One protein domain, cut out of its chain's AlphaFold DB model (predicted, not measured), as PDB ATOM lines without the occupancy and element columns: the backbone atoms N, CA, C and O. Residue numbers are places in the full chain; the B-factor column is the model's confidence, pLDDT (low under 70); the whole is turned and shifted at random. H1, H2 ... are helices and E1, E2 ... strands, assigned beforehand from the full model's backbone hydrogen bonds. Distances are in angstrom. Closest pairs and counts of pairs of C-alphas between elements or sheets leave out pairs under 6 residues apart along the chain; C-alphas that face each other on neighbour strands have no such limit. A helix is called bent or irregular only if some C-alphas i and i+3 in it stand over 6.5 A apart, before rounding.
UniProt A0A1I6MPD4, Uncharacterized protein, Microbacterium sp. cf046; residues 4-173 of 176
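This is residues 4 to 173 of the 176 residues of an uncharacterized protein of Microbacterium sp. cf046 (UniProt A0A1I6MPD4). One strongly twisted sheet of nine strands is curled like part of a barrel and folded back on itself, with E1, E9 and E5 facing E7, E8, E4, E3 and E2 and the bent strand E6 as hinge. H2 packs over E6 and E7, with H3 beyond it, while the short H5 is on the opposite face of the sheet. The printed part has 170 residues with five named helices and nine named strands, along the chain H1 E1 E2 E3 E4 H2 H3 E5 E6 E7 H4 E8 H5 E9; the class is mixed, helices and strands. The sheet's order is E1 E9 E5 E6 E7 E8 E4 E3 E2, mixed. The whole is compact, with a radius of gyration of the C-alphas of 15.5 A and spans of 41 by 41 by 29 A.

The sheet holds E1, residues 17 to 22; E9, 167 to 172; E5, 90 to 98, 24.8 A long; E6, 107 to 117, 29.0 A; E7, 121 to 129, 26.2 A; E8, 143 to 151, 26.8 A; E4, 50 to 57, 23.4 A; E3, 41 to 45; and E2, 30 to 32. The helices are H1, residues 6 to 10; H2, 66 to 78, 18.0 A; H3, 82 to 88; H4, 135 to 138; and H5, 160 to 163. H1 begins at C-alpha 6 (126.245, 128.511, 151.032), and E9 ends at C-alpha 172 (114.305, 136.649, 142.639).

E6 bends by 64 degrees at residue 110. E5, E6 and E7 form a meander, each strand the antiparallel neighbour of the one before, with N 94 and O 109 at 2.8 A and N 114 and O 125 at 2.8 A. E8 is antiparallel to E7, N 124 and O 148 at 2.9 A, and to E4, N 53 and O 147 at 2.8 A. E2, E3 and E4 form a second meander, with N 31 and O 44 at 2.9 A and N 43 and O 52 at 2.8 A. E9 is parallel to E5, N 169 and O 95 at 2.8 A, and antiparallel to E1, N 19 and O 170 at 2.9 A. The edge strands E1 and E2 are apart. H2 is on the sheet at a height of 7.5 A, over E7 and, only just, E6, with 3 C-alphas there; its closest C-alphas to E7 are those of Ser 70 and Val 129, 4.8 A. H2 touches H3 about perpendicular, at 87 degrees, with residues 71 to 75 alone, closest at the C-alphas of Asp 71 and Met 85, 6.5 A. H2 touches H1 with residues 66 to 67 alone, the closest C-alphas being those of Phe 6 and Asp 66, 5.4 A. H3 and H4 only graze the sheet; H5 is on it, over none of its strands. In H1, H2 and H3 every O i to N i+4 pair is within hydrogen-bond range; H4 and H5 are too short for such a pair.

The C-alphas of Ala 137 and Gly 153 are the two farthest apart, at 45.3 A. The printed part has no cut, and no link is long. The mean pLDDT of the printed part is 88.1; under 70 are residue 26 and residues 36 to 40, 99 to 105 and 138 to 139.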
ATOM      1  N   LEU A   4     121.762 134.863 152.883       91.75
ATOM      2  CA  LEU A   4     121.885 133.679 152.046       91.75
ATOM      3  C   LEU A   4     123.259 133.024 152.236       91.75
ATOM      4  O   LEU A   4     124.277 133.457 151.688       91.75
ATOM      5  N   SER A   5     123.290 131.962 153.032       96.12
ATOM      6  CA  SER A   5     124.479 131.128 153.226       96.12
ATOM      7  C   SER A   5     124.820 130.269 151.997       96.12
ATOM      8  O   SER A   5     124.100 130.247 150.995       96.12
ATOM      9  N   PHE A   6     125.949 129.553 152.029       97.19
ATOM     10  CA  PHE A   6     126.245 128.511 151.032       97.19
ATOM     11  C   PHE A   6     125.179 127.411 151.021       97.19
ATOM     12  O   PHE A   6     124.691 127.047 149.955       97.19
ATOM     13  N   GLU A   7     124.766 126.942 152.202       96.06
ATOM     14  CA  GLU A   7     123.736 125.908 152.334       96.06
ATOM     15  C   GLU A   7     122.378 126.393 151.808       96.06
ATOM     16  O   GLU A   7     121.759 125.709 151.002       96.06
ATOM     17  N   GLU A   8     121.939 127.597 152.189       94.06
ATOM     18  CA  GLU A   8     120.659 128.152 151.724       94.06
ATOM     19  C   GLU A   8     120.674 128.473 150.220       94.06
ATOM     20  O   GLU A   8     119.668 128.286 149.539       94.06
ATOM     21  N   GLY A   9     121.809 128.922 149.671       92.00
ATOM     22  CA  GLY A   9     121.951 129.156 148.230       92.00
ATOM     23  C   GLY A   9     121.830 127.877 147.403       92.00
ATOM     24  O   GLY A   9     121.189 127.885 146.351       92.00
ATOM     25  N   ALA A  10     122.340 126.760 147.924       91.88
ATOM     26  CA  ALA A  10     122.179 125.450 147.304       91.88
ATOM     27  C   ALA A  10     120.716 124.958 147.322       91.88
ATOM     28  O   ALA A  10     120.365 124.072 146.542       91.88
ATOM     29  N   GLU A  11     119.857 125.520 148.177       92.75
ATOM     30  CA  GLU A  11     118.431 125.182 148.269       92.75
ATOM     31  C   GLU A  11     117.524 126.051 147.380       92.75
ATOM     32  O   GLU A  11     116.328 125.758 147.281       92.75
ATOM     33  N   LEU A  12     118.062 127.084 146.716       89.81
ATOM     34  CA  LEU A  12     117.290 127.932 145.804       89.81
ATOM     35  C   LEU A  12     116.628 127.112 144.690       89.81
ATOM     36  O   LEU A  12     117.181 126.125 144.195       89.81
ATOM     37  N   ASP A  13     115.450 127.558 144.237       91.00
ATOM     38  CA  ASP A  13     114.829 126.956 143.057       91.00
ATOM     39  C   ASP A  13     115.782 127.119 141.855       91.00
ATOM     40  O   ASP A  13     116.256 128.236 141.618       91.00
ATOM     41  N   PRO A  14     116.060 126.060 141.068       91.38
ATOM     42  CA  PRO A  14     116.966 126.144 139.922       91.38
ATOM     43  C   PRO A  14     116.581 127.198 138.872       91.38
ATOM     44  O   PRO A  14     117.423 127.590 138.065       91.38
ATOM     45  N   LEU A  15     115.322 127.645 138.846       90.12
ATOM     46  CA  LEU A  15     114.827 128.693 137.952       90.12
ATOM     47  C   LEU A  15     114.889 130.099 138.563       90.12
ATOM     48  O   LEU A  15     114.448 131.048 137.910       90.12
ATOM     49  N   SER A  16     115.405 130.246 139.785       87.94
ATOM     50  CA  SER A  16     115.597 131.552 140.419       87.94
ATOM     51  C   SER A  16     116.539 132.411 139.581       87.94
ATOM     52  O   SER A  16     117.525 131.931 139.016       87.94
ATOM     53  N   ALA A  17     116.237 133.703 139.502       85.56
ATOM     54  CA  ALA A  17     117.106 134.671 138.860       85.56
ATOM     55  C   ALA A  17     118.000 135.307 139.919       85.56
ATOM     56  O   ALA A  17     117.512 135.847 140.910       85.56
ATOM     57  N   VAL A  18     119.309 135.267 139.684       87.62
ATOM     58  CA  VAL A  18     120.281 136.012 140.477       87.62
ATOM     59  C   VAL A  18     120.906 137.081 139.584       87.62
ATOM     60  O   VAL A  18     121.101 136.864 138.383       87.62
ATOM     61  N   GLY A  19     121.154 138.264 140.135       87.88
ATOM     62  CA  GLY A  19     121.689 139.402 139.400       87.88
ATOM     63  C   GLY A  19     122.619 140.256 140.243       87.88
ATOM     64  O   GLY A  19     122.492 140.299 141.461       87.88
ATOM     65  N   LEU A  20     123.539 140.959 139.586       88.00
ATOM     66  CA  LEU A  20     124.303 142.027 140.215       88.00
ATOM     67  C   LEU A  20     123.533 143.343 140.074       88.00
ATOM     68  O   LEU A  20     123.184 143.752 138.965       88.00
ATOM     69  N   ASN A  21     123.293 144.018 141.191       86.94
ATOM     70  CA  ASN A  21     122.742 145.364 141.219       86.94
ATOM     71  C   ASN A  21     123.825 146.358 141.600       86.94
ATOM     72  O   ASN A  21     124.510 146.168 142.599       86.94
ATOM     73  N   LEU A  22     123.953 147.409 140.795       86.69
ATOM     74  CA  LEU A  22     124.960 148.446 140.959       86.69
ATOM     75  C   LEU A  22     124.271 149.787 141.203       86.69
ATOM     76  O   LEU A  22     123.463 150.241 140.387       86.69
ATOM     77  N   SER A  23     124.605 150.418 142.320       81.88
ATOM     78  CA  SER A  23     124.160 151.751 142.699       81.88
ATOM     79  C   SER A  23     125.138 152.807 142.188       81.88
ATOM     80  O   SER A  23     126.355 152.628 142.193       81.88
ATOM     81  N   PHE A  24     124.591 153.936 141.742       77.44
ATOM     82  CA  PHE A  24     125.349 155.066 141.200       77.44
ATOM     83  C   PHE A  24     125.008 156.369 141.932       77.44
ATOM     84  O   PHE A  24     124.966 157.437 141.313       77.44
ATOM     85  N   ASP A  25     124.706 156.282 143.229       77.75
ATOM     86  CA  ASP A  25     124.432 157.464 144.044       77.75
ATOM     87  C   ASP A  25     125.657 158.397 144.065       77.75
ATOM     88  O   ASP A  25     126.794 157.974 144.267       77.75
ATOM     89  N   SER A  26     125.428 159.689 143.826       68.75
ATOM     90  CA  SER A  26     126.480 160.705 143.823       68.75
ATOM     91  C   SER A  26     127.049 161.001 145.210       68.75
ATOM     92  O   SER A  26     128.129 161.584 145.289       68.75
ATOM     93  N   ASP A  27     126.322 160.635 146.269       74.75
ATOM     94  CA  ASP A  27     126.748 160.810 147.660       74.75
ATOM     95  C   ASP A  27     127.379 159.530 148.256       74.75
ATOM     96  O   ASP A  27     127.772 159.535 149.425       74.75
ATOM     97  N   ALA A  28     127.512 158.455 147.465       78.38
ATOM     98  CA  ALA A  28     128.112 157.198 147.905       78.38
ATOM     99  C   ALA A  28     129.622 157.338 148.198       78.38
ATOM    100  O   ALA A  28     130.316 158.141 147.560       78.38
ATOM    101  N   PRO A  29     130.179 156.517 149.112       85.62
ATOM    102  CA  PRO A  29     131.614 156.496 149.419       85.62
ATOM    103  C   PRO A  29     132.492 156.085 148.224       85.62
ATOM    104  O   PRO A  29     133.707 156.305 148.240       85.62
ATOM    105  N   TRP A  30     131.876 155.538 147.174       92.00
ATOM    106  CA  TRP A  30     132.517 155.132 145.934       92.00
ATOM    107  C   TRP A  30     131.856 155.776 144.726       92.00
ATOM    108  O   TRP A  30     130.637 155.896 144.643       92.00
ATOM    109  N   THR A  31     132.670 156.143 143.742       90.81
ATOM    110  CA  THR A  31     132.197 156.785 142.515       90.81
ATOM    111  C   THR A  31     132.563 155.962 141.284       90.81
ATOM    112  O   THR A  31     133.670 155.419 141.223       90.81
ATOM    113  N   PRO A  32     131.668 155.861 140.283       89.00
ATOM    114  CA  PRO A  32     131.967 155.149 139.051       89.00
ATOM    115  C   PRO A  32     133.086 155.855 138.279       89.00
ATOM    116  O   PRO A  32     133.073 157.073 138.069       89.00
ATOM    117  N   LYS A  33     134.052 155.078 137.797       84.94
ATOM    118  CA  LYS A  33     135.144 155.567 136.963       84.94
ATOM    119  C   LYS A  33     134.639 155.789 135.536       84.94
ATOM    120  O   LYS A  33     134.374 154.846 134.801       84.94
ATOM    121  N   VAL A  34     134.555 157.056 135.131       73.00
ATOM    122  CA  VAL A  34     133.961 157.495 133.848       73.00
ATOM    123  C   VAL A  34     134.724 156.993 132.608       73.00
ATOM    124  O   VAL A  34     134.133 156.874 131.540       73.00
ATOM    125  N   ASP A  35     136.010 156.660 132.757       70.38
ATOM    126  CA  ASP A  35     136.886 156.178 131.676       70.38
ATOM    127  C   ASP A  35     137.250 154.682 131.814       70.38
ATOM    128  O   ASP A  35     138.316 154.258 131.361       70.38
ATOM    129  N   ALA A  36     136.424 153.878 132.492       65.88
ATOM    130  CA  ALA A  36     136.553 152.420 132.421       65.88
ATOM    131  C   ALA A  36     136.279 151.950 130.975       65.88
ATOM    132  O   ALA A  36     135.530 152.604 130.243       65.88
ATOM    133  N   GLY A  37     136.929 150.878 130.513       59.41
ATOM    134  CA  GLY A  37     136.707 150.366 129.157       59.41
ATOM    135  C   GLY A  37     135.234 150.011 128.909       59.41
ATOM    136  O   GLY A  37     134.442 149.878 129.842       59.41
ATOM    137  N   GLU A  38     134.830 149.851 127.643       57.22
ATOM    138  CA  GLU A  38     133.466 149.396 127.336       57.22
ATOM    139  C   GLU A  38     133.165 148.069 128.058       57.22
ATOM    140  O   GLU A  38     133.841 147.069 127.825       57.22
ATOM    141  N   GLY A  39     132.132 148.061 128.907       60.41
ATOM    142  CA  GLY A  39     131.677 146.869 129.634       60.41
ATOM    143  C   GLY A  39     132.298 146.665 131.018       60.41
ATOM    144  O   GLY A  39     131.919 145.718 131.699       60.41
ATOM    145  N   GLU A  40     133.198 147.543 131.461       67.81
ATOM    146  CA  GLU A  40     133.790 147.484 132.799       67.81
ATOM    147  C   GLU A  40     133.081 148.465 133.736       67.81
ATOM    148  O   GLU A  40     133.055 149.669 133.471       67.81
ATOM    149  N   THR A  41     132.535 147.974 134.854       83.81
ATOM    150  CA  THR A  41     132.095 148.869 135.933       83.81
ATOM    151  C   THR A  41     133.143 148.870 137.032       83.81
ATOM    152  O   THR A  41     133.239 147.928 137.814       83.81
ATOM    153  N   ILE A  42     133.939 149.938 137.053       91.19
ATOM    154  CA  ILE A  42     134.972 150.180 138.060       91.19
ATOM    155  C   ILE A  42     134.511 151.329 138.948       91.19
ATOM    156  O   ILE A  42     134.087 152.371 138.447       91.19
ATOM    157  N   PHE A  43     134.662 151.168 140.253       93.06
ATOM    158  CA  PHE A  43     134.409 152.180 141.263       93.06
ATOM    159  C   PHE A  43     135.710 152.587 141.944       93.06
ATOM    160  O   PHE A  43     136.636 151.789 142.065       93.06
ATOM    161  N   VAL A  44     135.786 153.837 142.392       93.62
ATOM    162  CA  VAL A  44     136.927 154.379 143.138       93.62
ATOM    163  C   VAL A  44     136.419 155.001 144.431       93.62
ATOM    164  O   VAL A  44     135.448 155.762 144.392       93.62
ATOM    165  N   ASN A  45     137.064 154.691 145.556       93.25
ATOM    166  CA  ASN A  45     136.702 155.276 146.844       93.25
ATOM    167  C   ASN A  45     137.043 156.773 146.904       93.25
ATOM    168  O   ASN A  45     137.841 157.287 146.114       93.25
ATOM    169  N   ALA A  46     136.463 157.480 147.873       90.62
ATOM    170  CA  ALA A  46     136.659 158.917 148.056       90.62
ATOM    171  C   ALA A  46     138.140 159.335 148.183       90.62
ATOM    172  O   ALA A  46     138.533 160.397 147.693       90.62
ATOM    173  N   GLU A  47     138.975 158.504 148.812       90.81
ATOM    174  CA  GLU A  47     140.408 158.759 148.981       90.81
ATOM    175  C   GLU A  47     141.234 158.475 147.716       90.81
ATOM    176  O   GLU A  47     142.398 158.879 147.645       90.81
ATOM    177  N   GLY A  48     140.665 157.789 146.720       91.56
ATOM    178  CA  GLY A  48     141.383 157.341 145.527       91.56
ATOM    179  C   GLY A  48     142.459 156.293 145.813       91.56
ATOM    180  O   GLY A  48     143.387 156.139 145.020       91.56
ATOM    181  N   THR A  49     142.375 155.619 146.960       94.25
ATOM    182  CA  THR A  49     143.341 154.616 147.418       94.25
ATOM    183  C   THR A  49     142.958 153.207 147.006       94.25
ATOM    184  O   THR A  49     143.843 152.354 146.998       94.25
ATOM    185  N   CYS A  50     141.690 152.972 146.663       96.06
ATOM    186  CA  CYS A  50     141.179 151.676 146.252       96.06
ATOM    187  C   CYS A  50     140.274 151.779 145.021       96.06
ATOM    188  O   CYS A  50     139.547 152.760 144.832       96.06
ATOM    189  N   THR A  51     140.292 150.727 144.207       95.00
ATOM    190  CA  THR A  51     139.380 150.523 143.086       95.00
ATOM    191  C   THR A  51     138.678 149.183 143.221       95.00
ATOM    192  O   THR A  51     139.347 148.177 143.437       95.00
ATOM    193  N   ALA A  52     137.358 149.175 143.061       94.81
ATOM    194  CA  ALA A  52     136.545 147.967 143.055       94.81
ATOM    195  C   ALA A  52     136.004 147.716 141.647       94.81
ATOM    196  O   ALA A  52     135.527 148.644 140.992       94.81
ATOM    197  N   GLN A  53     136.066 146.481 141.175       93.69
ATOM    198  CA  GLN A  53     135.500 146.064 139.900       93.69
ATOM    199  C   GLN A  53     134.652 144.816 140.107       93.69
ATOM    200  O   GLN A  53     135.021 143.944 140.888       93.69
ATOM    201  N   TYR A  54     133.517 144.747 139.411       92.38
ATOM    202  CA  TYR A  54     132.557 143.655 139.544       92.38
ATOM    203  C   TYR A  54     132.305 142.964 138.215       92.38
ATOM    204  O   TYR A  54     132.223 143.617 137.170       92.38
ATOM    205  N   TRP A  55     132.089 141.653 138.283       90.75
ATOM    206  CA  TRP A  55     131.692 140.837 137.145       90.75
ATOM    207  C   TRP A  55     130.576 139.869 137.526       90.75
ATOM    208  O   TRP A  55     130.431 139.442 138.672       90.75
ATOM    209  N   GLN A  56     129.781 139.528 136.519       90.94
ATOM    210  CA  GLN A  56     128.740 138.519 136.593       90.94
ATOM    211  C   GLN A  56     128.843 137.654 135.333       90.94
ATOM    212  O   GLN A  56     128.766 138.167 134.215       90.94
ATOM    213  N   GLU A  57     128.982 136.341 135.496       91.69
ATOM    214  CA  GLU A  57     129.223 135.417 134.385       91.69
ATOM    215  C   GLU A  57     128.636 134.018 134.610       91.69
ATOM    216  O   GLU A  57     128.166 133.662 135.693       91.69
ATOM    217  N   VAL A  58     128.626 133.222 133.544       92.81
ATOM    218  CA  VAL A  58     128.273 131.804 133.620       92.81
ATOM    219  C   VAL A  58     129.538 131.008 133.908       92.81
ATOM    220  O   VAL A  58     130.458 131.009 133.091       92.81
ATOM    221  N   PHE A  59     129.537 130.269 135.014       93.38
ATOM    222  CA  PHE A  59     130.603 129.355 135.396       93.38
ATOM    223  C   PHE A  59     130.068 127.922 135.485       93.38
ATOM    224  O   PHE A  59     129.116 127.635 136.213       93.38
ATOM    225  N   GLU A  60     130.673 127.013 134.721       92.56
ATOM    226  CA  GLU A  60     130.361 125.580 134.770       92.56
ATOM    227  C   GLU A  60     131.249 124.925 135.833       92.56
ATOM    228  O   GLU A  60     132.333 124.427 135.525       92.56
ATOM    229  N   ALA A  61     130.794 124.987 137.087       90.50
ATOM    230  CA  ALA A  61     131.467 124.360 138.218       90.50
ATOM    231  C   ALA A  61     131.487 122.831 138.081       90.50
ATOM    232  O   ALA A  61     130.589 122.229 137.481       90.50
ATOM    233  N   THR A  62     132.515 122.202 138.648       92.31
ATOM    234  CA  THR A  62     132.565 120.744 138.805       92.31
ATOM    235  C   THR A  62     132.019 120.274 140.147       92.31
ATOM    236  O   THR A  62     131.620 119.112 140.251       92.31
ATOM    237  N   ALA A  63     131.980 121.163 141.139       92.69
ATOM    238  CA  ALA A  63     131.342 120.933 142.424       92.69
ATOM    239  C   ALA A  63     129.825 121.181 142.389       92.69
ATOM    240  O   ALA A  63     129.333 122.050 141.667       92.69
ATOM    241  N   ASP A  64     129.103 120.429 143.225       89.69
ATOM    242  CA  ASP A  64     127.645 120.524 143.384       89.69
ATOM    243  C   ASP A  64     127.236 121.406 144.590       89.69
ATOM    244  O   ASP A  64     126.049 121.661 144.793       89.69
ATOM    245  N   ASP A  65     128.193 121.849 145.415       95.31
ATOM    246  CA  ASP A  65     127.974 122.773 146.533       95.31
ATOM    247  C   ASP A  65     128.549 124.167 146.243       95.31
ATOM    248  O   ASP A  65     129.611 124.314 145.637       95.31
ATOM    249  N   ASP A  66     127.834 125.199 146.696       97.31
ATOM    250  CA  ASP A  66     128.144 126.597 146.391       97.31
ATOM    251  C   ASP A  66     129.499 127.054 146.952       97.31
ATOM    252  O   ASP A  66     130.152 127.899 146.341       97.31
ATOM    253  N   GLU A  67     129.941 126.524 148.099       97.81
ATOM    254  CA  GLU A  67     131.228 126.892 148.707       97.81
ATOM    255  C   GLU A  67     132.392 126.413 147.836       97.81
ATOM    256  O   GLU A  67     133.195 127.228 147.377       97.81
ATOM    257  N   THR A  68     132.429 125.116 147.524       97.06
ATOM    258  CA  THR A  68     133.480 124.524 146.689       97.06
ATOM    259  C   THR A  68     133.427 125.072 145.262       97.06
ATOM    260  O   THR A  68     134.465 125.385 144.686       97.06
ATOM    261  N   ALA A  69     132.232 125.280 144.696       97.19
ATOM    262  CA  ALA A  69     132.082 125.911 143.382       97.19
ATOM    263  C   ALA A  69     132.612 127.358 143.364       97.19
ATOM    264  O   ALA A  69     133.192 127.802 142.369       97.19
ATOM    265  N   SER A  70     132.441 128.095 144.466       98.19
ATOM    266  CA  SER A  70     132.997 129.442 144.620       98.19
ATOM    267  C   SER A  70     134.522 129.413 144.730       98.19
ATOM    268  O   SER A  70     135.174 130.255 144.115       98.19
ATOM    269  N   ASP A  71     135.092 128.434 145.437       98.25
ATOM    270  CA  ASP A  71     136.545 128.237 145.501       98.25
ATOM    271  C   ASP A  71     137.131 127.850 144.129       98.25
ATOM    272  O   ASP A  71     138.145 128.415 143.722       98.25
ATOM    273  N   GLU A  72     136.475 126.974 143.358       97.50
ATOM    274  CA  GLU A  72     136.873 126.635 141.978       97.50
ATOM    275  C   GLU A  72     136.900 127.869 141.060       97.50
ATOM    276  O   GLU A  72     137.826 128.063 140.257       97.50
ATOM    277  N   PHE A  73     135.883 128.725 141.171       97.44
ATOM    278  CA  PHE A  73     135.801 129.948 140.381       97.44
ATOM    279  C   PHE A  73     136.865 130.963 140.808       97.44
ATOM    280  O   PHE A  73     137.571 131.518 139.965       97.44
ATOM    281  N   LEU A  74     137.058 131.148 142.113       96.94
ATOM    282  CA  LEU A  74     138.067 132.049 142.658       96.94
ATOM    283  C   LEU A  74     139.498 131.589 142.331       96.94
ATOM    284  O   LEU A  74     140.353 132.417 142.005       96.94
ATOM    285  N   ALA A  75     139.749 130.278 142.317       96.75
ATOM    286  CA  ALA A  75     140.993 129.686 141.828       96.75
ATOM    287  C   ALA A  75     141.213 129.973 140.336       96.75
ATOM    288  O   ALA A  75     142.318 130.310 139.916       96.75
ATOM    289  N   THR A  76     140.148 129.913 139.528       95.94
ATOM    290  CA  THR A  76     140.207 130.245 138.096       95.94
ATOM    291  C   THR A  76     140.571 131.715 137.867       95.94
ATOM    292  O   THR A  76     141.386 132.008 136.990       95.94
ATOM    293  N   LEU A  77     140.009 132.632 138.663       94.06
ATOM    294  CA  LEU A  77     140.290 134.071 138.574       94.06
ATOM    295  C   LEU A  77     141.711 134.422 139.034       94.06
ATOM    296  O   LEU A  77     142.404 135.199 138.379       94.06
ATOM    297  N   SER A  78     142.152 133.843 140.150       94.62
ATOM    298  CA  SER A  78     143.446 134.150 140.777       94.62
ATOM    299  C   SER A  78     144.625 133.367 140.190       94.62
ATOM    300  O   SER A  78     145.778 133.781 140.319       94.62
ATOM    301  N   GLY A  79     144.357 132.225 139.553       95.25
ATOM    302  CA  GLY A  79     145.372 131.243 139.177       95.25
ATOM    303  C   GLY A  79     145.895 130.406 140.351       95.25
ATOM    304  O   GLY A  79     146.901 129.713 140.178       95.25
ATOM    305  N   ALA A  80     145.246 130.478 141.519       95.19
ATOM    306  CA  ALA A  80     145.579 129.676 142.689       95.19
ATOM    307  C   ALA A  80     145.282 128.185 142.467       95.19
ATOM    308  O   ALA A  80     144.437 127.787 141.662       95.19
ATOM    309  N   THR A  81     146.003 127.344 143.196       95.31
ATOM    310  CA  THR A  81     145.766 125.902 143.274       95.31
ATOM    311  C   THR A  81     144.723 125.562 144.336       95.31
ATOM    312  O   THR A  81     144.464 126.347 145.239       95.31
ATOM    313  N   GLU A  82     144.158 124.355 144.270       91.94
ATOM    314  CA  GLU A  82     143.224 123.842 145.287       91.94
ATOM    315  C   GLU A  82     143.827 123.857 146.707       91.94
ATOM    316  O   GLU A  82     143.152 124.246 147.654       91.94
ATOM    317  N   GLU A  83     145.114 123.516 146.851       94.25
ATOM    318  CA  GLU A  83     145.824 123.559 148.144       94.25
ATOM    319  C   GLU A  83     145.949 124.997 148.675       94.25
ATOM    320  O   GLU A  83     145.744 125.242 149.861       94.25
ATOM    321  N   GLU A  84     146.231 125.963 147.796       94.88
ATOM    322  CA  GLU A  84     146.270 127.383 148.166       94.88
ATOM    323  C   GLU A  84     144.880 127.914 148.533       94.88
ATOM    324  O   GLU A  84     144.769 128.732 149.444       94.88
ATOM    325  N   MET A  85     143.819 127.437 147.875       96.06
ATOM    326  CA  MET A  85     142.447 127.774 148.259       96.06
ATOM    327  C   MET A  85     142.112 127.242 149.654       96.06
ATOM    328  O   MET A  85     141.607 127.998 150.477       96.06
ATOM    329  N   GLU A  86     142.450 125.987 149.963       94.00
ATOM    330  CA  GLU A  86     142.222 125.411 151.297       94.00
ATOM    331  C   GLU A  86     142.998 126.163 152.396       94.00
ATOM    332  O   GLU A  86     142.504 126.322 153.514       94.00
ATOM    333  N   GLU A  87     144.212 126.635 152.093       95.25
ATOM    334  CA  GLU A  87     145.059 127.335 153.063       95.25
ATOM    335  C   GLU A  87     144.672 128.809 153.259       95.25
ATOM    336  O   GLU A  87     144.706 129.307 154.390       95.25
ATOM    337  N   PHE A  88     144.343 129.521 152.177       95.88
ATOM    338  CA  PHE A  88     144.259 130.985 152.182       95.88
ATOM    339  C   PHE A  88     142.861 131.548 151.951       95.88
ATOM    340  O   PHE A  88     142.641 132.713 152.291       95.88
ATOM    341  N   ALA A  89     141.929 130.777 151.387       96.88
ATOM    342  CA  ALA A  89     140.581 131.279 151.176       96.88
ATOM    343  C   ALA A  89     139.810 131.367 152.496       96.88
ATOM    344  O   ALA A  89     139.958 130.548 153.407       96.88
ATOM    345  N   SER A  90     138.961 132.381 152.603       97.12
ATOM    346  CA  SER A  90     138.099 132.602 153.759       97.12
ATOM    347  C   SER A  90     136.669 132.902 153.322       97.12
ATOM    348  O   SER A  90     136.399 133.191 152.157       97.12
ATOM    349  N   THR A  91     135.729 132.817 154.262       97.44
ATOM    350  CA  THR A  91     134.334 133.193 154.010       97.44
ATOM    351  C   THR A  91     134.117 134.656 154.364       97.44
ATOM    352  O   THR A  91     134.388 135.064 155.495       97.44
ATOM    353  N   GLY A  92     133.570 135.416 153.420       94.88
ATOM    354  CA  GLY A  92     133.066 136.765 153.637       94.88
ATOM    355  C   GLY A  92     131.614 136.895 153.199       94.88
ATOM    356  O   GLY A  92     130.852 135.924 153.238       94.88
ATOM    357  N   HIS A  93     131.232 138.101 152.787       94.06
ATOM    358  CA  HIS A  93     129.896 138.383 152.286       94.06
ATOM    359  C   HIS A  93     129.892 139.419 151.158       94.06
ATOM    360  O   HIS A  93     130.818 140.215 151.013       94.06
ATOM    361  N   PHE A  94     128.848 139.350 150.338       92.62
ATOM    362  CA  PHE A  94     128.353 140.447 149.517       92.62
ATOM    363  C   PHE A  94     127.032 140.928 150.108       92.62
ATOM    364  O   PHE A  94     126.244 140.097 150.556       92.62
ATOM    365  N   ALA A  95     126.727 142.215 150.009       89.69
ATOM    366  CA  ALA A  95     125.380 142.713 150.253       89.69
ATOM    367  C   ALA A  95     124.304 141.961 149.439       89.69
ATOM    368  O   ALA A  95     124.481 141.663 148.253       89.69
ATOM    369  N   LEU A  96     123.158 141.688 150.066       85.50
ATOM    370  CA  LEU A  96     121.964 141.075 149.481       85.50
ATOM    371  C   LEU A  96     120.808 142.076 149.459       85.50
ATOM    372  O   LEU A  96     120.412 142.611 150.494       85.50
ATOM    373  N   THR A  97     120.180 142.220 148.296       81.06
ATOM    374  CA  THR A  97     118.921 142.955 148.137       81.06
ATOM    375  C   THR A  97     117.835 141.999 147.654       81.06
ATOM    376  O   THR A  97     117.999 141.312 146.646       81.06
ATOM    377  N   THR A  98     116.699 141.943 148.348       70.00
ATOM    378  CA  THR A  98     115.547 141.144 147.901       70.00
ATOM    379  C   THR A  98     114.524 142.034 147.209       70.00
ATOM    380  O   THR A  98     113.978 142.936 147.837       70.00
ATOM    381  N   GLY A  99     114.232 141.754 145.938       60.03
ATOM    382  CA  GLY A  99     113.273 142.508 145.125       60.03
ATOM    383  C   GLY A  99     113.913 143.425 144.078       60.03
ATOM    384  O   GLY A  99     115.118 143.664 144.058       60.03
ATOM    385  N   VAL A 100     113.076 143.921 143.164       53.56
ATOM    386  CA  VAL A 100     113.437 144.862 142.096       53.56
ATOM    387  C   VAL A 100     112.962 146.256 142.487       53.56
ATOM    388  O   VAL A 100     111.809 146.569 142.231       53.56
ATOM    389  N   ASP A 101     113.808 147.041 143.165       53.06
ATOM    390  CA  ASP A 101     113.839 148.521 143.153       53.06
ATOM    391  C   ASP A 101     114.562 149.070 144.395       53.06
ATOM    392  O   ASP A 101     113.960 149.126 145.457       53.06
ATOM    393  N   GLY A 102     115.801 149.561 144.237       50.25
ATOM    394  CA  GLY A 102     116.407 150.654 145.027       50.25
ATOM    395  C   GLY A 102     116.391 150.599 146.564       50.25
ATOM    396  O   GLY A 102     116.740 151.605 147.183       50.25
ATOM    397  N   GLU A 103     115.971 149.497 147.177       57.12
ATOM    398  CA  GLU A 103     116.023 149.310 148.621       57.12
ATOM    399  C   GLU A 103     117.472 149.000 149.019       57.12
ATOM    400  O   GLU A 103     118.187 148.332 148.263       57.12
ATOM    401  N   PRO A 104     117.944 149.537 150.157       57.16
ATOM    402  CA  PRO A 104     119.250 149.179 150.683       57.16
ATOM    403  C   PRO A 104     119.315 147.668 150.913       57.16
ATOM    404  O   PRO A 104     118.301 147.026 151.187       57.16
ATOM    405  N   ALA A 105     120.514 147.108 150.791       64.25
ATOM    406  CA  ALA A 105     120.729 145.720 151.144       64.25
ATOM    407  C   ALA A 105     120.343 145.499 152.614       64.25
ATOM    408  O   ALA A 105     120.832 146.192 153.506       64.25
ATOM    409  N   ASP A 106     119.452 144.540 152.845       71.38
ATOM    410  CA  ASP A 106     118.931 144.202 154.174       71.38
ATOM    411  C   ASP A 106     119.512 142.869 154.685       71.38
ATOM    412  O   ASP A 106     119.088 142.355 155.724       71.38
ATOM    413  N   GLY A 107     120.476 142.300 153.955       85.50
ATOM    414  CA  GLY A 107     121.104 141.027 154.277       85.50
ATOM    415  C   GLY A 107     122.425 140.791 153.560       85.50
ATOM    416  O   GLY A 107     122.905 141.646 152.822       85.50
ATOM    417  N   ASP A 108     122.947 139.574 153.716       91.62
ATOM    418  CA  ASP A 108     124.267 139.173 153.220       91.62
ATOM    419  C   ASP A 108     124.202 137.879 152.404       91.62
ATOM    420  O   ASP A 108     123.534 136.927 152.805       91.62
ATOM    421  N   VAL A 109     124.948 137.791 151.305       94.31
ATOM    422  CA  VAL A 109     125.246 136.544 150.588       94.31
ATOM    423  C   VAL A 109     126.656 136.102 150.939       94.31
ATOM    424  O   VAL A 109     127.614 136.808 150.629       94.31
ATOM    425  N   GLN A 110     126.810 134.917 151.532       97.31
ATOM    426  CA  GLN A 110     128.141 134.372 151.808       97.31
ATOM    427  C   GLN A 110     128.953 134.228 150.520       97.31
ATOM    428  O   GLN A 110     128.448 133.743 149.507       97.31
ATOM    429  N   ASN A 111     130.224 134.609 150.569       97.31
ATOM    430  CA  ASN A 111     131.151 134.484 149.453       97.31
ATOM    431  C   ASN A 111     132.491 133.906 149.917       97.31
ATOM    432  O   ASN A 111     132.739 133.737 151.113       97.31
ATOM    433  N   ARG A 112     133.336 133.568 148.948       98.12
ATOM    434  CA  ARG A 112     134.721 133.159 149.161       98.12
ATOM    435  C   ARG A 112     135.640 134.309 148.843       98.12
ATOM    436  O   ARG A 112     135.431 134.987 147.842       98.12
ATOM    437  N   ILE A 113     136.628 134.527 149.697       97.62
ATOM    438  CA  ILE A 113     137.580 135.625 149.602       97.62
ATOM    439  C   ILE A 113     138.990 135.063 149.533       97.62
ATOM    440  O   ILE A 113     139.349 134.171 150.297       97.62
ATOM    441  N   LEU A 114     139.800 135.638 148.650       96.69
ATOM    442  CA  LEU A 114     141.240 135.454 148.611       96.69
ATOM    443  C   LEU A 114     141.898 136.830 148.708       96.69
ATOM    444  O   LEU A 114     141.648 137.714 147.889       96.69
ATOM    445  N   LEU A 115     142.751 136.997 149.714       94.62
ATOM    446  CA  LEU A 115     143.492 138.226 149.963       94.62
ATOM    447  C   LEU A 115     144.980 137.968 149.754       94.62
ATOM    448  O   LEU A 115     145.549 137.050 150.345       94.62
ATOM    449  N   TRP A 116     145.637 138.823 148.979       90.62
ATOM    450  CA  TRP A 116     147.091 138.833 148.909       90.62
ATOM    451  C   TRP A 116     147.641 140.249 148.821       90.62
ATOM    452  O   TRP A 116     146.974 141.203 148.428       90.62
ATOM    453  N   THR A 117     148.903 140.385 149.206       89.12
ATOM    454  CA  THR A 117     149.617 141.659 149.199       89.12
ATOM    455  C   THR A 117     150.900 141.525 148.404       89.12
ATOM    456  O   THR A 117     151.645 140.557 148.569       89.12
ATOM    457  N   THR A 118     151.184 142.521 147.583       85.38
ATOM    458  CA  THR A 118     152.484 142.748 146.962       85.38
ATOM    459  C   THR A 118     153.186 143.916 147.660       85.38
ATOM    460  O   THR A 118     152.656 144.510 148.601       85.38
ATOM    461  N   ASP A 119     154.391 144.260 147.207       85.62
ATOM    462  CA  ASP A 119     155.092 145.452 147.697       85.62
ATOM    463  C   ASP A 119     154.392 146.764 147.283       85.62
ATOM    464  O   ASP A 119     154.688 147.815 147.853       85.62
ATOM    465  N   GLU A 120     153.496 146.713 146.291       84.69
ATOM    466  CA  GLU A 120     152.856 147.884 145.680       84.69
ATOM    467  C   GLU A 120     151.353 147.955 146.002       84.69
ATOM    468  O   GLU A 120     150.832 149.042 146.260       84.69
ATOM    469  N   ASP A 121     150.677 146.815 146.121       91.50
ATOM    470  CA  ASP A 121     149.219 146.753 146.240       91.50
ATOM    471  C   ASP A 121     148.742 145.641 147.181       91.50
ATOM    472  O   ASP A 121     149.402 144.616 147.352       91.50
ATOM    473  N   ALA A 122     147.554 145.819 147.749       93.62
ATOM    474  CA  ALA A 122     146.765 144.767 148.369       93.62
ATOM    475  C   ALA A 122     145.568 144.455 147.467       93.62
ATOM    476  O   ALA A 122     144.852 145.369 147.057       93.62
ATOM    477  N   VAL A 123     145.359 143.177 147.159       94.31
ATOM    478  CA  VAL A 123     144.271 142.718 146.296       94.31
ATOM    479  C   VAL A 123     143.394 141.755 147.069       94.31
ATOM    480  O   VAL A 123     143.884 140.774 147.629       94.31
ATOM    481  N   LEU A 124     142.100 142.039 147.076       96.62
ATOM    482  CA  LEU A 124     141.067 141.150 147.572       96.62
ATOM    483  C   LEU A 124     140.206 140.727 146.385       96.62
ATOM    484  O   LEU A 124     139.573 141.565 145.747       96.62
ATOM    485  N   LEU A 125     140.180 139.429 146.100       97.12
ATOM    486  CA  LEU A 125     139.179 138.837 145.222       97.12
ATOM    487  C   LEU A 125     138.089 138.207 146.072       97.12
ATOM    488  O   LEU A 125     138.389 137.496 147.028       97.12
ATOM    489  N   ALA A 126     136.840 138.434 145.696       97.50
ATOM    490  CA  ALA A 126     135.695 137.756 146.278       97.50
ATOM    491  C   ALA A 126     134.873 137.088 145.179       97.50
ATOM    492  O   ALA A 126     134.746 137.637 144.084       97.50
ATOM    493  N   ALA A 127     134.296 135.926 145.466       97.44
ATOM    494  CA  ALA A 127     133.493 135.170 144.519       97.44
ATOM    495  C   ALA A 127     132.332 134.434 145.193       97.44
ATOM    496  O   ALA A 127     132.477 133.865 146.275       97.44
ATOM    497  N   ARG A 128     131.183 134.397 144.515       97.56
ATOM    498  CA  ARG A 128     130.056 133.523 144.849       97.56
ATOM    499  C   ARG A 128     129.547 132.838 143.589       97.56
ATOM    500  O   ARG A 128     129.212 133.509 142.616       97.56
ATOM    501  N   VAL A 129     129.440 131.516 143.644       96.88
ATOM    502  CA  VAL A 129     128.791 130.674 142.640       96.88
ATOM    503  C   VAL A 129     127.576 129.990 143.258       96.88
ATOM    504  O   VAL A 129     127.642 129.494 144.378       96.88
ATOM    505  N   PHE A 130     126.473 129.961 142.514       95.44
ATOM    506  CA  PHE A 130     125.286 129.167 142.830       95.44
ATOM    507  C   PHE A 130     125.269 127.926 141.933       95.44
ATOM    508  O   PHE A 130     124.906 128.005 140.754       95.44
ATOM    509  N   ALA A 131     125.704 126.785 142.465       94.12
ATOM    510  CA  ALA A 131     125.942 125.564 141.695       94.12
ATOM    511  C   ALA A 131     124.638 124.961 141.141       94.12
ATOM    512  O   ALA A 131     124.619 124.414 140.038       94.12
ATOM    513  N   ASN A 132     123.531 125.123 141.872       91.88
ATOM    514  CA  ASN A 132     122.246 124.501 141.543       91.88
ATOM    515  C   ASN A 132     121.353 125.311 140.588       91.88
ATOM    516  O   ASN A 132     120.304 124.811 140.172       91.88
ATOM    517  N   LEU A 133     121.743 126.533 140.206       90.88
ATOM    518  CA  LEU A 133     120.960 127.328 139.259       90.88
ATOM    519  C   LEU A 133     121.081 126.778 137.836       90.88
ATOM    520  O   LEU A 133     122.176 126.591 137.302       90.88
ATOM    521  N   ASP A 134     119.944 126.614 137.164       85.56
ATOM    522  CA  ASP A 134     119.903 126.269 135.748       85.56
ATOM    523  C   ASP A 134     120.106 127.529 134.899       85.56
ATOM    524  O   ASP A 134     119.175 128.073 134.301       85.56
ATOM    525  N   TYR A 135     121.358 127.982 134.814       78.69
ATOM    526  CA  TYR A 135     121.773 129.120 133.986       78.69
ATOM    527  C   TYR A 135     121.456 128.935 132.490       78.69
ATOM    528  O   TYR A 135     121.364 129.905 131.733       78.69
ATOM    529  N   LYS A 136     121.258 127.690 132.026       76.69
ATOM    530  CA  LYS A 136     120.898 127.394 130.630       76.69
ATOM    531  C   LYS A 136     119.417 127.667 130.382       76.69
ATOM    532  O   LYS A 136     119.075 128.210 129.328       76.69
ATOM    533  N   ALA A 137     118.549 127.297 131.322       72.75
ATOM    534  CA  ALA A 137     117.116 127.555 131.244       72.75
ATOM    535  C   ALA A 137     116.759 128.997 131.625       72.75
ATOM    536  O   ALA A 137     115.916 129.598 130.955       72.75
ATOM    537  N   SER A 138     117.406 129.561 132.648       66.75
ATOM    538  CA  SER A 138     117.163 130.934 133.105       66.75
ATOM    539  C   SER A 138     117.811 131.986 132.201       66.75
ATOM    540  O   SER A 138     117.353 133.124 132.181       66.75
ATOM    541  N   GLN A 139     118.832 131.615 131.413       69.94
ATOM    542  CA  GLN A 139     119.692 132.545 130.661       69.94
ATOM    543  C   GLN A 139     120.387 133.583 131.556       69.94
ATOM    544  O   GLN A 139     120.800 134.637 131.071       69.94
ATOM    545  N   MET A 140     120.516 133.284 132.848       80.44
ATOM    546  CA  MET A 140     121.140 134.148 133.843       80.44
ATOM    547  C   MET A 140     122.508 133.599 134.228       80.44
ATOM    548  O   MET A 140     122.752 132.397 134.164       80.44
ATOM    549  N   SER A 141     123.399 134.482 134.652       88.94
ATOM    550  CA  SER A 141     124.680 134.101 135.239       88.94
ATOM    551  C   SER A 141     124.498 133.470 136.621       88.94
ATOM    552  O   SER A 141     123.597 133.843 137.372       88.94
ATOM    553  N   ASN A 142     125.388 132.547 136.974       93.38
ATOM    554  CA  ASN A 142     125.404 131.865 138.270       93.38
ATOM    555  C   ASN A 142     126.641 132.203 139.114       93.38
ATOM    556  O   ASN A 142     126.701 131.778 140.264       93.38
ATOM    557  N   ALA A 143     127.600 132.947 138.562       94.81
ATOM    558  CA  ALA A 143     128.826 133.344 139.235       94.81
ATOM    559  C   ALA A 143     128.962 134.868 139.299       94.81
ATOM    560  O   ALA A 143     128.670 135.581 138.334       94.81
ATOM    561  N   TYR A 144     129.425 135.341 140.451       94.56
ATOM    562  CA  TYR A 144     129.604 136.746 140.795       94.56
ATOM    563  C   TYR A 144     130.985 136.915 141.388       94.56
ATOM    564  O   TYR A 144     131.380 136.120 142.243       94.56
ATOM    565  N   SER A 145     131.705 137.946 140.965       95.12
ATOM    566  CA  SER A 145     133.013 138.252 141.521       95.12
ATOM    567  C   SER A 145     133.244 139.743 141.679       95.12
ATOM    568  O   SER A 145     132.635 140.580 141.007       95.12
ATOM    569  N   MET A 146     134.151 140.051 142.597       95.56
ATOM    570  CA  MET A 146     134.657 141.385 142.849       95.56
ATOM    571  C   MET A 146     136.176 141.328 142.969       95.56
ATOM    572  O   MET A 146     136.712 140.451 143.642       95.56
ATOM    573  N   GLU A 147     136.851 142.300 142.367       95.44
ATOM    574  CA  GLU A 147     138.251 142.613 142.634       95.44
ATOM    575  C   GLU A 147     138.328 143.970 143.317       95.44
ATOM    576  O   GLU A 147     137.834 144.968 142.795       95.44
ATOM    577  N   LEU A 148     138.961 144.001 144.483       96.25
ATOM    578  CA  LEU A 148     139.273 145.204 145.230       96.25
ATOM    579  C   LEU A 148     140.792 145.366 145.275       96.25
ATOM    580  O   LEU A 148     141.494 144.645 145.982       96.25
ATOM    581  N   LEU A 149     141.284 146.334 144.511       95.44
ATOM    582  CA  LEU A 149     142.691 146.701 144.434       95.44
ATOM    583  C   LEU A 149     142.929 147.957 145.267       95.44
ATOM    584  O   LEU A 149     142.361 149.007 144.976       95.44
ATOM    585  N   CYS A 150     143.788 147.870 146.274       95.94
ATOM    586  CA  CYS A 150     144.128 148.969 147.165       95.94
ATOM    587  C   CYS A 150     145.631 149.257 147.154       95.94
ATOM    588  O   CYS A 150     146.458 148.355 147.234       95.94
ATOM    589  N   SER A 151     145.981 150.541 147.143       93.12
ATOM    590  CA  SER A 151     147.361 151.013 147.279       93.12
ATOM    591  C   SER A 151     148.006 150.589 148.605       93.12
ATOM    592  O   SER A 151     147.333 150.451 149.635       93.12
ATOM    593  N   THR A 152     149.338 150.442 148.596       84.06
ATOM    594  CA  THR A 152     150.120 150.046 149.779       84.06
ATOM    595  C   THR A 152     149.742 150.848 151.033       84.06
ATOM    596  O   THR A 152     149.783 152.079 151.043       84.06
ATOM    597  N   GLY A 153     149.453 150.145 152.131       84.06
ATOM    598  CA  GLY A 153     149.108 150.750 153.423       84.06
ATOM    599  C   GLY A 153     147.608 150.930 153.664       84.06
ATOM    600  O   GLY A 153     147.237 151.296 154.777       84.06
ATOM    601  N   THR A 154     146.767 150.632 152.671       91.00
ATOM    602  CA  THR A 154     145.321 150.454 152.856       91.00
ATOM    603  C   THR A 154     145.014 148.961 152.966       91.00
ATOM    604  O   THR A 154     145.495 148.176 152.151       91.00
ATOM    605  N   VAL A 155     144.246 148.562 153.980       90.31
ATOM    606  CA  VAL A 155     143.827 147.168 154.183       90.31
ATOM    607  C   VAL A 155     142.477 146.973 153.479       90.31
ATOM    608  O   VAL A 155     141.528 147.655 153.859       90.31
ATOM    609  N   PRO A 156     142.357 146.085 152.471       92.19
ATOM    610  CA  PRO A 156     141.102 145.883 151.740       92.19
ATOM    611  C   PRO A 156     139.914 145.517 152.639       92.19
ATOM    612  O   PRO A 156     138.808 146.005 152.432       92.19
ATOM    613  N   GLU A 157     140.153 144.717 153.678       89.69
ATOM    614  CA  GLU A 157     139.122 144.307 154.641       89.69
ATOM    615  C   GLU A 157     138.544 145.484 155.442       89.69
ATOM    616  O   GLU A 157     137.392 145.430 155.849       89.69
ATOM    617  N   ASP A 158     139.297 146.576 155.628       90.56
ATOM    618  CA  ASP A 158     138.802 147.759 156.349       90.56
ATOM    619  C   ASP A 158     137.853 148.617 155.492       90.56
ATOM    620  O   ASP A 158     137.208 149.531 156.012       90.56
ATOM    621  N   VAL A 159     137.798 148.378 154.176       90.56
ATOM    622  CA  VAL A 159     137.002 149.183 153.235       90.56
ATOM    623  C   VAL A 159     135.928 148.381 152.503       90.56
ATOM    624  O   VAL A 159     135.047 149.000 151.908       90.56
ATOM    625  N   VAL A 160     135.973 147.046 152.538       89.38
ATOM    626  CA  VAL A 160     135.060 146.191 151.764       89.38
ATOM    627  C   VAL A 160     133.591 146.424 152.124       89.38
ATOM    628  O   VAL A 160     132.795 146.600 151.213       89.38
ATOM    629  N   ASP A 161     133.249 146.591 153.405       88.50
ATOM    630  CA  ASP A 161     131.866 146.851 153.852       88.50
ATOM    631  C   ASP A 161     131.284 148.152 153.262       88.50
ATOM    632  O   ASP A 161     130.083 148.297 153.063       88.50
ATOM    633  N   SER A 162     132.129 149.138 152.928       89.25
ATOM    634  CA  SER A 162     131.649 150.383 152.305       89.25
ATOM    635  C   SER A 162     131.171 150.200 150.859       89.25
ATOM    636  O   SER A 162     130.587 151.119 150.284       89.25
ATOM    637  N   LEU A 163     131.430 149.034 150.261       88.69
ATOM    638  CA  LEU A 163     130.957 148.670 148.930       88.69
ATOM    639  C   LEU A 163     129.529 148.115 148.927       88.69
ATOM    640  O   LEU A 163     128.931 148.036 147.856       88.69
ATOM    641  N   ASP A 164     128.953 147.794 150.085       87.06
ATOM    642  CA  ASP A 164     127.579 147.286 150.179       87.06
ATOM    643  C   ASP A 164     126.543 148.310 149.683       87.06
ATOM    644  O   ASP A 164     125.491 147.954 149.152       87.06
ATOM    645  N   GLU A 165     126.868 149.603 149.771       82.44
ATOM    646  CA  GLU A 165     126.060 150.695 149.207       82.44
ATOM    647  C   GLU A 165     126.166 150.794 147.673       82.44
ATOM    648  O   GLU A 165     125.379 151.494 147.031       82.44
ATOM    649  N   VAL A 166     127.156 150.120 147.082       85.81
ATOM    650  CA  VAL A 166     127.531 150.206 145.666       85.81
ATOM    651  C   VAL A 166     127.064 148.985 144.901       85.81
ATOM    652  O   VAL A 166     126.570 149.121 143.785       85.81
ATOM    653  N   ALA A 167     127.241 147.799 145.470       88.19
ATOM    654  CA  ALA A 167     126.972 146.549 144.794       88.19
ATOM    655  C   ALA A 167     126.270 145.576 145.731       88.19
ATOM    656  O   ALA A 167     126.752 145.292 146.819       88.19
ATOM    657  N   SER A 168     125.167 145.005 145.258       89.88
ATOM    658  CA  SER A 168     124.453 143.948 145.965       89.88
ATOM    659  C   SER A 168     124.073 142.831 145.005       89.88
ATOM    660  O   SER A 168     123.735 143.091 143.846       89.88
ATOM    661  N   ILE A 169     124.030 141.600 145.496       90.44
ATOM    662  CA  ILE A 169     123.387 140.492 144.797       90.44
ATOM    663  C   ILE A 169     121.871 140.626 144.971       90.44
ATOM    664  O   ILE A 169     121.383 140.837 146.077       90.44
ATOM    665  N   ILE A 170     121.120 140.505 143.878       88.62
ATOM    666  CA  ILE A 170     119.662 140.366 143.887       88.62
ATOM    667  C   ILE A 170     119.312 138.912 143.632       88.62
ATOM    668  O   ILE A 170     119.804 138.326 142.672       88.62
ATOM    669  N   VAL A 171     118.409 138.367 144.443       86.56
ATOM    670  CA  VAL A 171     117.790 137.055 144.219       86.56
ATOM    671  C   VAL A 171     116.289 137.251 144.016       86.56
ATOM    672  O   VAL A 171     115.639 137.959 144.781       86.56
ATOM    673  N   THR A 172     115.741 136.655 142.960       84.88
ATOM    674  CA  THR A 172     114.305 136.649 142.639       84.88
ATOM    675  C   THR A 172     113.852 135.207 142.439       84.88
ATOM    676  O   THR A 172     114.345 134.525 141.534       84.88
ATOM    677  N   GLU A 173     112.926 134.733 143.275       80.12
ATOM    678  CA  GLU A 173     112.399 133.375 143.160       80.12
ATOM    679  C   GLU A 173     111.362 133.278 142.024       80.12
ATOM    680  O   GLU A 173     110.746 134.273 141.624       80.12
TER     681      GLU A 173